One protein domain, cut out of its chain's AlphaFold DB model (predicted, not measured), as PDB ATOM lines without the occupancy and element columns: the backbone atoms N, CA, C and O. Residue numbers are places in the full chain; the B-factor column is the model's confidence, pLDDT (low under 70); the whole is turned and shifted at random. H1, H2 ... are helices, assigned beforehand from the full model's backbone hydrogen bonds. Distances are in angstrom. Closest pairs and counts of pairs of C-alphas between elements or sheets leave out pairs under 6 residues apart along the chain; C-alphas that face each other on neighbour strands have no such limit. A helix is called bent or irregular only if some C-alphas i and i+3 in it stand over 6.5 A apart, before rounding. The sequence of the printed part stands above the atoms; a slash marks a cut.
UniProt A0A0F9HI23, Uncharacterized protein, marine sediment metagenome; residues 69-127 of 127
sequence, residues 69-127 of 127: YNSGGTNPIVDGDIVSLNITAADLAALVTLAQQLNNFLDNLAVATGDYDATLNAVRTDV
ATOM      1  N   TYR A  69       8.101   6.087  -6.026       97.94
ATOM      2  CA  TYR A  69       7.361   5.168  -6.903       97.94
ATOM      3  C   TYR A  69       5.881   5.540  -7.040       97.94
ATOM      4  O   TYR A  69       5.197   5.044  -7.936       97.94
ATOM      5  N   ASN A  70       5.394   6.433  -6.179       96.69
ATOM      6  CA  ASN A  70       4.064   7.005  -6.271       96.69
ATOM      7  C   ASN A  70       3.859   7.822  -7.549       96.69
ATOM      8  O   ASN A  70       4.787   8.422  -8.096       96.69
ATOM      9  N   SER A  71       2.604   7.896  -7.993       94.25
ATOM     10  CA  SER A  71       2.219   8.767  -9.104       94.25
ATOM     11  C   SER A  71       2.657  10.213  -8.831       94.25
ATOM     12  O   SER A  71       2.451  10.738  -7.733       94.25
ATOM     13  N   GLY A  72       3.311  10.834  -9.817       93.62
ATOM     14  CA  GLY A  72       3.898  12.175  -9.699       93.62
ATOM     15  C   GLY A  72       5.199  12.258  -8.885       93.62
ATOM     16  O   GLY A  72       5.719  13.357  -8.708       93.62
ATOM     17  N   GLY A  73       5.722  11.132  -8.392       95.81
ATOM     18  CA  GLY A  73       7.013  11.044  -7.713       95.81
ATOM     19  C   GLY A  73       8.217  11.182  -8.653       95.81
ATOM     20  O   GLY A  73       8.087  11.402  -9.857       95.81
ATOM     21  N   THR A  74       9.422  11.054  -8.094       97.12
ATOM     22  CA  THR A  74      10.686  11.193  -8.838       97.12
ATOM     23  C   THR A  74      10.996  10.012  -9.752       97.12
ATOM     24  O   THR A  74      11.781  10.163 -10.683       97.12
ATOM     25  N   ASN A  75      10.420   8.842  -9.475       96.75
ATOM     26  CA  ASN A  75      10.597   7.641 -10.281       96.75
ATOM     27  C   ASN A  75       9.311   6.794 -10.276       96.75
ATOM     28  O   ASN A  75       9.317   5.698  -9.720       96.75
ATOM     29  N   PRO A  76       8.188   7.307 -10.808       97.25
ATOM     30  CA  PRO A  76       6.900   6.637 -10.677       97.25
ATOM     31  C   PRO A  76       6.924   5.253 -11.324       97.25
ATOM     32  O   PRO A  76       7.404   5.123 -12.449       97.25
ATOM     33  N   ILE A  77       6.356   4.251 -10.649       97.38
ATOM     34  CA  ILE A  77       6.068   2.964 -11.291       97.38
ATOM     35  C   ILE A  77       4.897   3.176 -12.249       97.38
ATOM     36  O   ILE A  77       3.829   3.639 -11.840       97.38
ATOM     37  N   VAL A  78       5.090   2.813 -13.513       97.56
ATOM     38  CA  VAL A  78       4.032   2.785 -14.530       97.56
ATOM     39  C   VAL A  78       3.730   1.348 -14.946       97.56
ATOM     40  O   VAL A  78       4.543   0.451 -14.739       97.56
ATOM     41  N   ASP A  79       2.572   1.111 -15.571       97.38
ATOM     42  CA  ASP A  79       2.134  -0.241 -15.966       97.38
ATOM     43  C   ASP A  79       3.198  -1.004 -16.774       97.38
ATOM     44  O   ASP A  79       3.379  -2.210 -16.604       97.38
ATOM     45  N   GLY A  80       3.947  -0.293 -17.622       97.31
ATOM     46  CA  GLY A  80       5.021  -0.872 -18.429       97.31
ATOM     47  C   GLY A  80       6.162  -1.498 -17.616       97.31
ATOM     48  O   GLY A  80       6.777  -2.447 -18.096       97.31
ATOM     49  N   ASP A  81       6.417  -1.025 -16.394       97.31
ATOM     50  CA  ASP A  81       7.501  -1.526 -15.539       97.31
ATOM     51  C   ASP A  81       7.161  -2.878 -14.898       97.31
ATOM     52  O   ASP A  81       8.049  -3.673 -14.587       97.31
ATOM     53  N   ILE A  82       5.867  -3.135 -14.690       96.44
ATOM     54  CA  ILE A  82       5.354  -4.254 -13.886       96.44
ATOM     55  C   ILE A  82       4.429  -5.187 -14.666       96.44
ATOM     56  O   ILE A  82       3.867  -6.115 -14.091       96.44
ATOM     57  N   VAL A  83       4.320  -5.014 -15.985       95.88
ATOM     58  CA  VAL A  83       3.490  -5.860 -16.858       95.88
ATOM     59  C   VAL A  83       3.798  -7.357 -16.715       95.88
ATOM     60  O   VAL A  83       2.903  -8.191 -16.833       95.88
ATOM     61  N   SER A  84       5.047  -7.720 -16.404       95.75
ATOM     62  CA  SER A  84       5.468  -9.110 -16.172       95.75
ATOM     63  C   SER A  84       4.853  -9.741 -14.919       95.75
ATOM     64  O   SER A  84       4.817 -10.965 -14.813       95.75
ATOM     65  N   LEU A  85       4.359  -8.920 -13.991       95.00
ATOM     66  CA  LEU A  85       3.637  -9.340 -12.794       95.00
ATOM     67  C   LEU A  85       2.130  -9.496 -13.048       95.00
ATOM     68  O   LEU A  85       1.421  -9.937 -12.151       95.00
ATOM     69  N   ASN A  86       1.647  -9.160 -14.252       94.75
ATOM     70  CA  ASN A  86       0.233  -9.205 -14.632       94.75
ATOM     71  C   ASN A  86      -0.685  -8.382 -13.702       94.75
ATOM     72  O   ASN A  86      -1.817  -8.771 -13.426       94.75
ATOM     73  N   ILE A  87      -0.182  -7.238 -13.232       95.75
ATOM     74  CA  ILE A  87      -0.907  -6.237 -12.441       95.75
ATOM     75  C   ILE A  87      -0.653  -4.843 -13.023       95.75
ATOM     76  O   ILE A  87       0.290  -4.644 -13.794       95.75
ATOM     77  N   THR A  88      -1.472  -3.870 -12.638       96.38
ATOM     78  CA  THR A  88      -1.305  -2.458 -13.009       96.38
ATOM     79  C   THR A  88      -0.645  -1.646 -11.892       96.38
ATOM     80  O   THR A  88      -0.628  -2.039 -10.722       96.38
ATOM     81  N   ALA A  89      -0.124  -0.464 -12.226       96.44
ATOM     82  CA  ALA A  89       0.365   0.499 -11.240       96.44
ATOM     83  C   ALA A  89      -0.755   0.962 -10.293       96.44
ATOM     84  O   ALA A  89      -0.489   1.286  -9.134       96.44
ATOM     85  N   ALA A  90      -2.008   0.945 -10.761       95.62
ATOM     86  CA  ALA A  90      -3.177   1.225  -9.935       95.62
ATOM     87  C   ALA A  90      -3.421   0.126  -8.887       95.62
ATOM     88  O   ALA A  90      -3.668   0.458  -7.730       95.62
ATOM     89  N   ASP A  91      -3.279  -1.152  -9.250       95.81
ATOM     90  CA  ASP A  91      -3.414  -2.272  -8.304       95.81
ATOM     91  C   ASP A  91      -2.349  -2.189  -7.203       95.81
ATOM     92  O   ASP A  91      -2.643  -2.339  -6.015       95.81
ATOM     93  N   LEU A  92      -1.108  -1.858  -7.578       95.00
ATOM     94  CA  LEU A  92      -0.027  -1.652  -6.616       95.00
ATOM     95  C   LEU A  92      -0.305  -0.459  -5.685       95.00
ATOM     96  O   LEU A  92      -0.108  -0.566  -4.475       95.00
ATOM     97  N   ALA A  93      -0.790   0.665  -6.217       95.12
ATOM     98  CA  ALA A  93      -1.160   1.828  -5.408       95.12
ATOM     99  C   ALA A  93      -2.340   1.531  -4.460       95.12
ATOM    100  O   ALA A  93      -2.364   2.011  -3.322       95.12
ATOM    101  N   ALA A  94      -3.296   0.704  -4.892       94.94
ATOM    102  CA  ALA A  94      -4.390   0.235  -4.051       94.94
ATOM    103  C   ALA A  94      -3.875  -0.654  -2.906       94.94
ATOM    104  O   ALA A  94      -4.305  -0.479  -1.765       94.94
ATOM    105  N   LEU A  95      -2.894  -1.530  -3.161       94.75
ATOM    106  CA  LEU A  95      -2.242  -2.328  -2.114       94.75
ATOM    107  C   LEU A  95      -1.502  -1.452  -1.088       94.75
ATOM    108  O   LEU A  95      -1.586  -1.708   0.114       94.75
ATOM    109  N   VAL A  96      -0.814  -0.397  -1.532       95.56
ATOM    110  CA  VAL A  96      -0.182   0.584  -0.626       95.56
ATOM    111  C   VAL A  96      -1.238   1.313   0.208       95.56
ATOM    112  O   VAL A  96      -1.063   1.498   1.411       95.56
ATOM    113  N   THR A  97      -2.373   1.665  -0.396       94.81
ATOM    114  CA  THR A  97      -3.501   2.249   0.341       94.81
ATOM    115  C   THR A  97      -4.033   1.268   1.386       94.81
ATOM    116  O   THR A  97      -4.240   1.654   2.529       94.81
ATOM    117  N   LEU A  98      -4.204  -0.014   1.051       94.25
ATOM    118  CA  LEU A  98      -4.586  -1.042   2.021       94.25
ATOM    119  C   LEU A  98      -3.593  -1.123   3.193       94.25
ATOM    120  O   LEU A  98      -4.029  -1.190   4.340       94.25
ATOM    121  N   ALA A  99      -2.283  -1.061   2.936       94.19
ATOM    122  CA  ALA A  99      -1.264  -1.046   3.990       94.19
ATOM    123  C   ALA A  99      -1.479   0.103   4.992       94.19
ATOM    124  O   ALA A  99      -1.499  -0.126   6.201       94.19
ATOM    125  N   GLN A 100      -1.748   1.315   4.498       93.81
ATOM    126  CA  GLN A 100      -2.057   2.483   5.335       93.81
ATOM    127  C   GLN A 100      -3.306   2.277   6.192       93.81
ATOM    128  O   GLN A 100      -3.346   2.644   7.365       93.81
ATOM    129  N   GLN A 101      -4.342   1.680   5.609       95.00
ATOM    130  CA  GLN A 101      -5.613   1.452   6.293       95.00
ATOM    131  C   GLN A 101      -5.501   0.339   7.339       95.00
ATOM    132  O   GLN A 101      -6.112   0.437   8.403       95.00
ATOM    133  N   LEU A 102      -4.665  -0.671   7.089       93.12
ATOM    134  CA  LEU A 102      -4.300  -1.669   8.088       93.12
ATOM    135  C   LEU A 102      -3.513  -1.038   9.247       93.12
ATOM    136  O   LEU A 102      -3.832  -1.317  10.398       93.12
ATOM    137  N   ASN A 103      -2.548  -0.156   8.970       92.75
ATOM    138  CA  ASN A 103      -1.821   0.571  10.019       92.75
ATOM    139  C   ASN A 103      -2.780   1.398  10.882       92.75
ATOM    140  O   ASN A 103      -2.774   1.271  12.103       92.75
ATOM    141  N   ASN A 104      -3.691   2.151  10.257       94.75
ATOM    142  CA  ASN A 104      -4.720   2.893  10.985       94.75
ATOM    143  C   ASN A 104      -5.574   1.980  11.871       94.75
ATOM    144  O   ASN A 104      -5.849   2.326  13.017       94.75
ATOM    145  N   PHE A 105      -5.980   0.813  11.366       93.94
ATOM    146  CA  PHE A 105      -6.736  -0.159  12.153       93.94
ATOM    147  C   PHE A 105      -5.960  -0.616  13.398       93.94
ATOM    148  O   PHE A 105      -6.521  -0.648  14.494       93.94
ATOM    149  N   LEU A 106      -4.674  -0.941  13.239       93.81
ATOM    150  CA  LEU A 106      -3.812  -1.416  14.326       93.81
ATOM    151  C   LEU A 106      -3.510  -0.322  15.362       93.81
ATOM    152  O   LEU A 106      -3.453  -0.618  16.555       93.81
ATOM    153  N   ASP A 107      -3.412   0.932  14.926       94.44
ATOM    154  CA  ASP A 107      -3.165   2.097  15.783       94.44
ATOM    155  C   ASP A 107      -4.445   2.689  16.399       94.44
ATOM    156  O   ASP A 107      -4.409   3.744  17.039       94.44
ATOM    157  N   ASN A 108      -5.594   2.015  16.241       96.00
ATOM    158  CA  ASN A 108      -6.898   2.480  16.720       96.00
ATOM    159  C   ASN A 108      -7.281   3.869  16.155       96.00
ATOM    160  O   ASN A 108      -7.844   4.728  16.841       96.00
ATOM    161  N   LEU A 109      -6.965   4.087  14.880       96.56
ATOM    162  CA  LEU A 109      -7.327   5.259  14.089       96.56
ATOM    163  C   LEU A 109      -8.501   4.946  13.149       96.56
ATOM    164  O   LEU A 109      -8.906   3.799  12.957       96.56
ATOM    165  N   ALA A 110      -9.074   5.993  12.554       96.62
ATOM    166  CA  ALA A 110     -10.156   5.836  11.590       96.62
ATOM    167  C   ALA A 110      -9.666   5.135  10.311       96.62
ATOM    168  O   ALA A 110      -8.664   5.530   9.713       96.62
ATOM    169  N   VAL A 111     -10.428   4.135   9.869       96.56
ATOM    170  CA  VAL A 111     -10.202   3.397   8.623       96.56
ATOM    171  C   VAL A 111     -11.209   3.873   7.583       96.56
ATOM    172  O   VAL A 111     -12.413   3.924   7.852       96.56
ATOM    173  N   ALA A 112     -10.729   4.247   6.402       95.62
ATOM    174  CA  ALA A 112     -11.592   4.611   5.287       95.62
ATOM    175  C   ALA A 112     -12.373   3.384   4.787       95.62
ATOM    176  O   ALA A 112     -11.932   2.246   4.903       95.62
ATOM    177  N   THR A 113     -13.560   3.594   4.222       93.88
ATOM    178  CA  THR A 113     -14.284   2.500   3.564       93.88
ATOM    179  C   THR A 113     -13.642   2.197   2.211       93.88
ATOM    180  O   THR A 113     -13.391   3.112   1.429       93.88
ATOM    181  N   GLY A 114     -13.426   0.916   1.913       91.06
ATOM    182  CA  GLY A 114     -12.906   0.446   0.632       91.06
ATOM    183  C   GLY A 114     -13.138  -1.052   0.440       91.06
ATOM    184  O   GLY A 114     -13.414  -1.768   1.403       91.06
ATOM    185  N   ASP A 115     -13.032  -1.520  -0.805       94.06
ATOM    186  CA  ASP A 115     -13.071  -2.949  -1.136       94.06
ATOM    187  C   ASP A 115     -11.656  -3.547  -1.069       94.06
ATOM    188  O   ASP A 115     -10.934  -3.702  -2.060       94.06
ATOM    189  N   TYR A 116     -11.222  -3.803   0.164       92.62
ATOM    190  CA  TYR A 116      -9.888  -4.325   0.446       92.62
ATOM    191  C   TYR A 116      -9.727  -5.800   0.063       92.62
ATOM    192  O   TYR A 116      -8.606  -6.234  -0.201       92.62
ATOM    193  N   ASP A 117     -10.828  -6.551  -0.029       93.00
ATOM    194  CA  ASP A 117     -10.810  -7.929  -0.527       93.00
ATOM    195  C   ASP A 117     -10.534  -7.955  -2.034       93.00
ATOM    196  O   ASP A 117      -9.617  -8.644  -2.482       93.00
ATOM    197  N   ALA A 118     -11.228  -7.124  -2.822       93.25
ATOM    198  CA  ALA A 118     -10.926  -6.974  -4.246       93.25
ATOM    199  C   ALA A 118      -9.476  -6.518  -4.483       93.25
ATOM    200  O   ALA A 118      -8.807  -7.031  -5.379       93.25
ATOM    201  N   THR A 119      -8.968  -5.611  -3.641       93.19
ATOM    202  CA  THR A 119      -7.574  -5.141  -3.703       93.19
ATOM    203  C   THR A 119      -6.576  -6.287  -3.507       93.19
ATOM    204  O   THR A 119      -5.643  -6.428  -4.294       93.19
ATOM    205  N   LEU A 120      -6.771  -7.135  -2.489       92.69
ATOM    206  CA  LEU A 120      -5.913  -8.304  -2.256       92.69
ATOM    207  C   LEU A 120      -6.026  -9.328  -3.390       92.69
ATOM    208  O   LEU A 120      -5.013  -9.859  -3.848       92.69
ATOM    209  N   ASN A 121      -7.246  -9.586  -3.865       94.06
ATOM    210  CA  ASN A 121      -7.495 -10.546  -4.935       94.06
ATOM    211  C   ASN A 121      -6.885 -10.119  -6.277       94.06
ATOM    212  O   ASN A 121      -6.525 -10.986  -7.070       94.06
ATOM    213  N   ALA A 122      -6.713  -8.818  -6.518       92.94
ATOM    214  CA  ALA A 122      -6.054  -8.308  -7.719       92.94
ATOM    215  C   ALA A 122      -4.540  -8.593  -7.755       92.94
ATOM    216  O   ALA A 122      -3.967  -8.698  -8.836       92.94
ATOM    217  N   VAL A 123      -3.884  -8.719  -6.594       91.19
ATOM    218  CA  VAL A 123      -2.411  -8.797  -6.496       91.19
ATOM    219  C   VAL A 123      -1.877 -10.138  -5.988       91.19
ATOM    220  O   VAL A 123      -0.671 -10.384  -6.050       91.19
ATOM    221  N   ARG A 124      -2.738 -11.010  -5.453       91.75
ATOM    222  CA  ARG A 124      -2.346 -12.347  -4.986       91.75
ATOM    223  C   ARG A 124      -1.915 -13.241  -6.155       91.75
ATOM    224  O   ARG A 124      -2.429 -13.141  -7.262       91.75
ATOM    225  N   THR A 125      -0.984 -14.153  -5.893       91.00
ATOM    226  CA  THR A 125      -0.374 -15.012  -6.927       91.00
ATOM    227  C   THR A 125      -0.907 -16.446  -6.940       91.00
ATOM    228  O   THR A 125      -0.480 -17.250  -7.759       91.00
ATOM    229  N   ASP A 126      -1.772 -16.803  -5.994       84.19
ATOM    230  CA  ASP A 126      -2.314 -18.148  -5.760       84.19
ATOM    231  C   ASP A 126      -3.757 -18.300  -6.286       84.19
ATOM    232  O   ASP A 126      -4.601 -18.928  -5.642       84.19
ATOM    233  N   VAL A 127      -4.058 -17.669  -7.422       62.75
ATOM    234  CA  VAL A 127      -5.334 -17.797  -8.153       62.75
ATOM    235  C   VAL A 127      -5.238 -18.819  -9.274       62.75
ATOM    236  O   VAL A 127      -4.179 -18.878  -9.937       62.75
TER     237      VAL A 127
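AT A GLANCE: This is residues 69 to 127 of the 127 residues of an uncharacterized protein of marine sediment metagenome (UniProt A0A0F9HI23). A long straight helix, H2, makes the long axis; the short irregular helix H1 is set crosswise at its first end, and H3 folds back slantwise over part of it as a loose helical hairpin. Ahead of H1, residues 69 to 78 loop out on one side of H2, while the tail, residues 124 to 127, lies on the other side, beyond H3. The printed part has 59 residues with three named helices, in the order H1, H2, H3, and no named strand; its class is all helix. It is only just loose, close to compact, with a radius of gyration of the C-alphas of 12.9 A, and its flat outline spans 37 by 33 by 15 A.

IN THESE COORDINATES: Residues 69 to 78 come before H1, which is residues 79 to 85, starts with C-alpha 79 at (2.134, -0.241, -15.966) and is irregular: C-alphas 81 and 84 are 7.9 A apart. H2, residues 89 to 106, measures 26.0 A from first to last C-alpha and begins at (0.365, 0.499, -11.240). H3, residues 116 to 123, measures 11.1 A and ends with C-alpha 123 at (-2.411, -8.797, -6.496).

HOW THE PARTS SIT: H1 and H2 are close but not clearly touching, about perpendicular at 75 degrees; their closest C-alphas, of Asp 79 and Ala 89, are 5.1 A apart. H2 touches H3 with residues 91 to 98 alone. Their closest C-alphas, of Leu 95 and Thr 119, are 6.2 A apart. This helical hairpin has a steep tilt of 41 degrees, opposite ways. H1 and H3 are apart. Every O i to N i+4 pair is within hydrogen-bond range in H2, against 3 of 4 in H3 and 1 of 3 in H1, where 2 of 4 O i to N i+3 pairs are within range.

THE WHOLE: The C-alphas farthest apart, of Gly 80 and Asn 108, are 37.3 A apart. The printed part has no cut. The link from H1 to H2 is tight, with 3 residues, and that from H2 to H3 is short, with 9. The mean pLDDT of the printed part is 94.2; residue 127, the chain's last, is under 70.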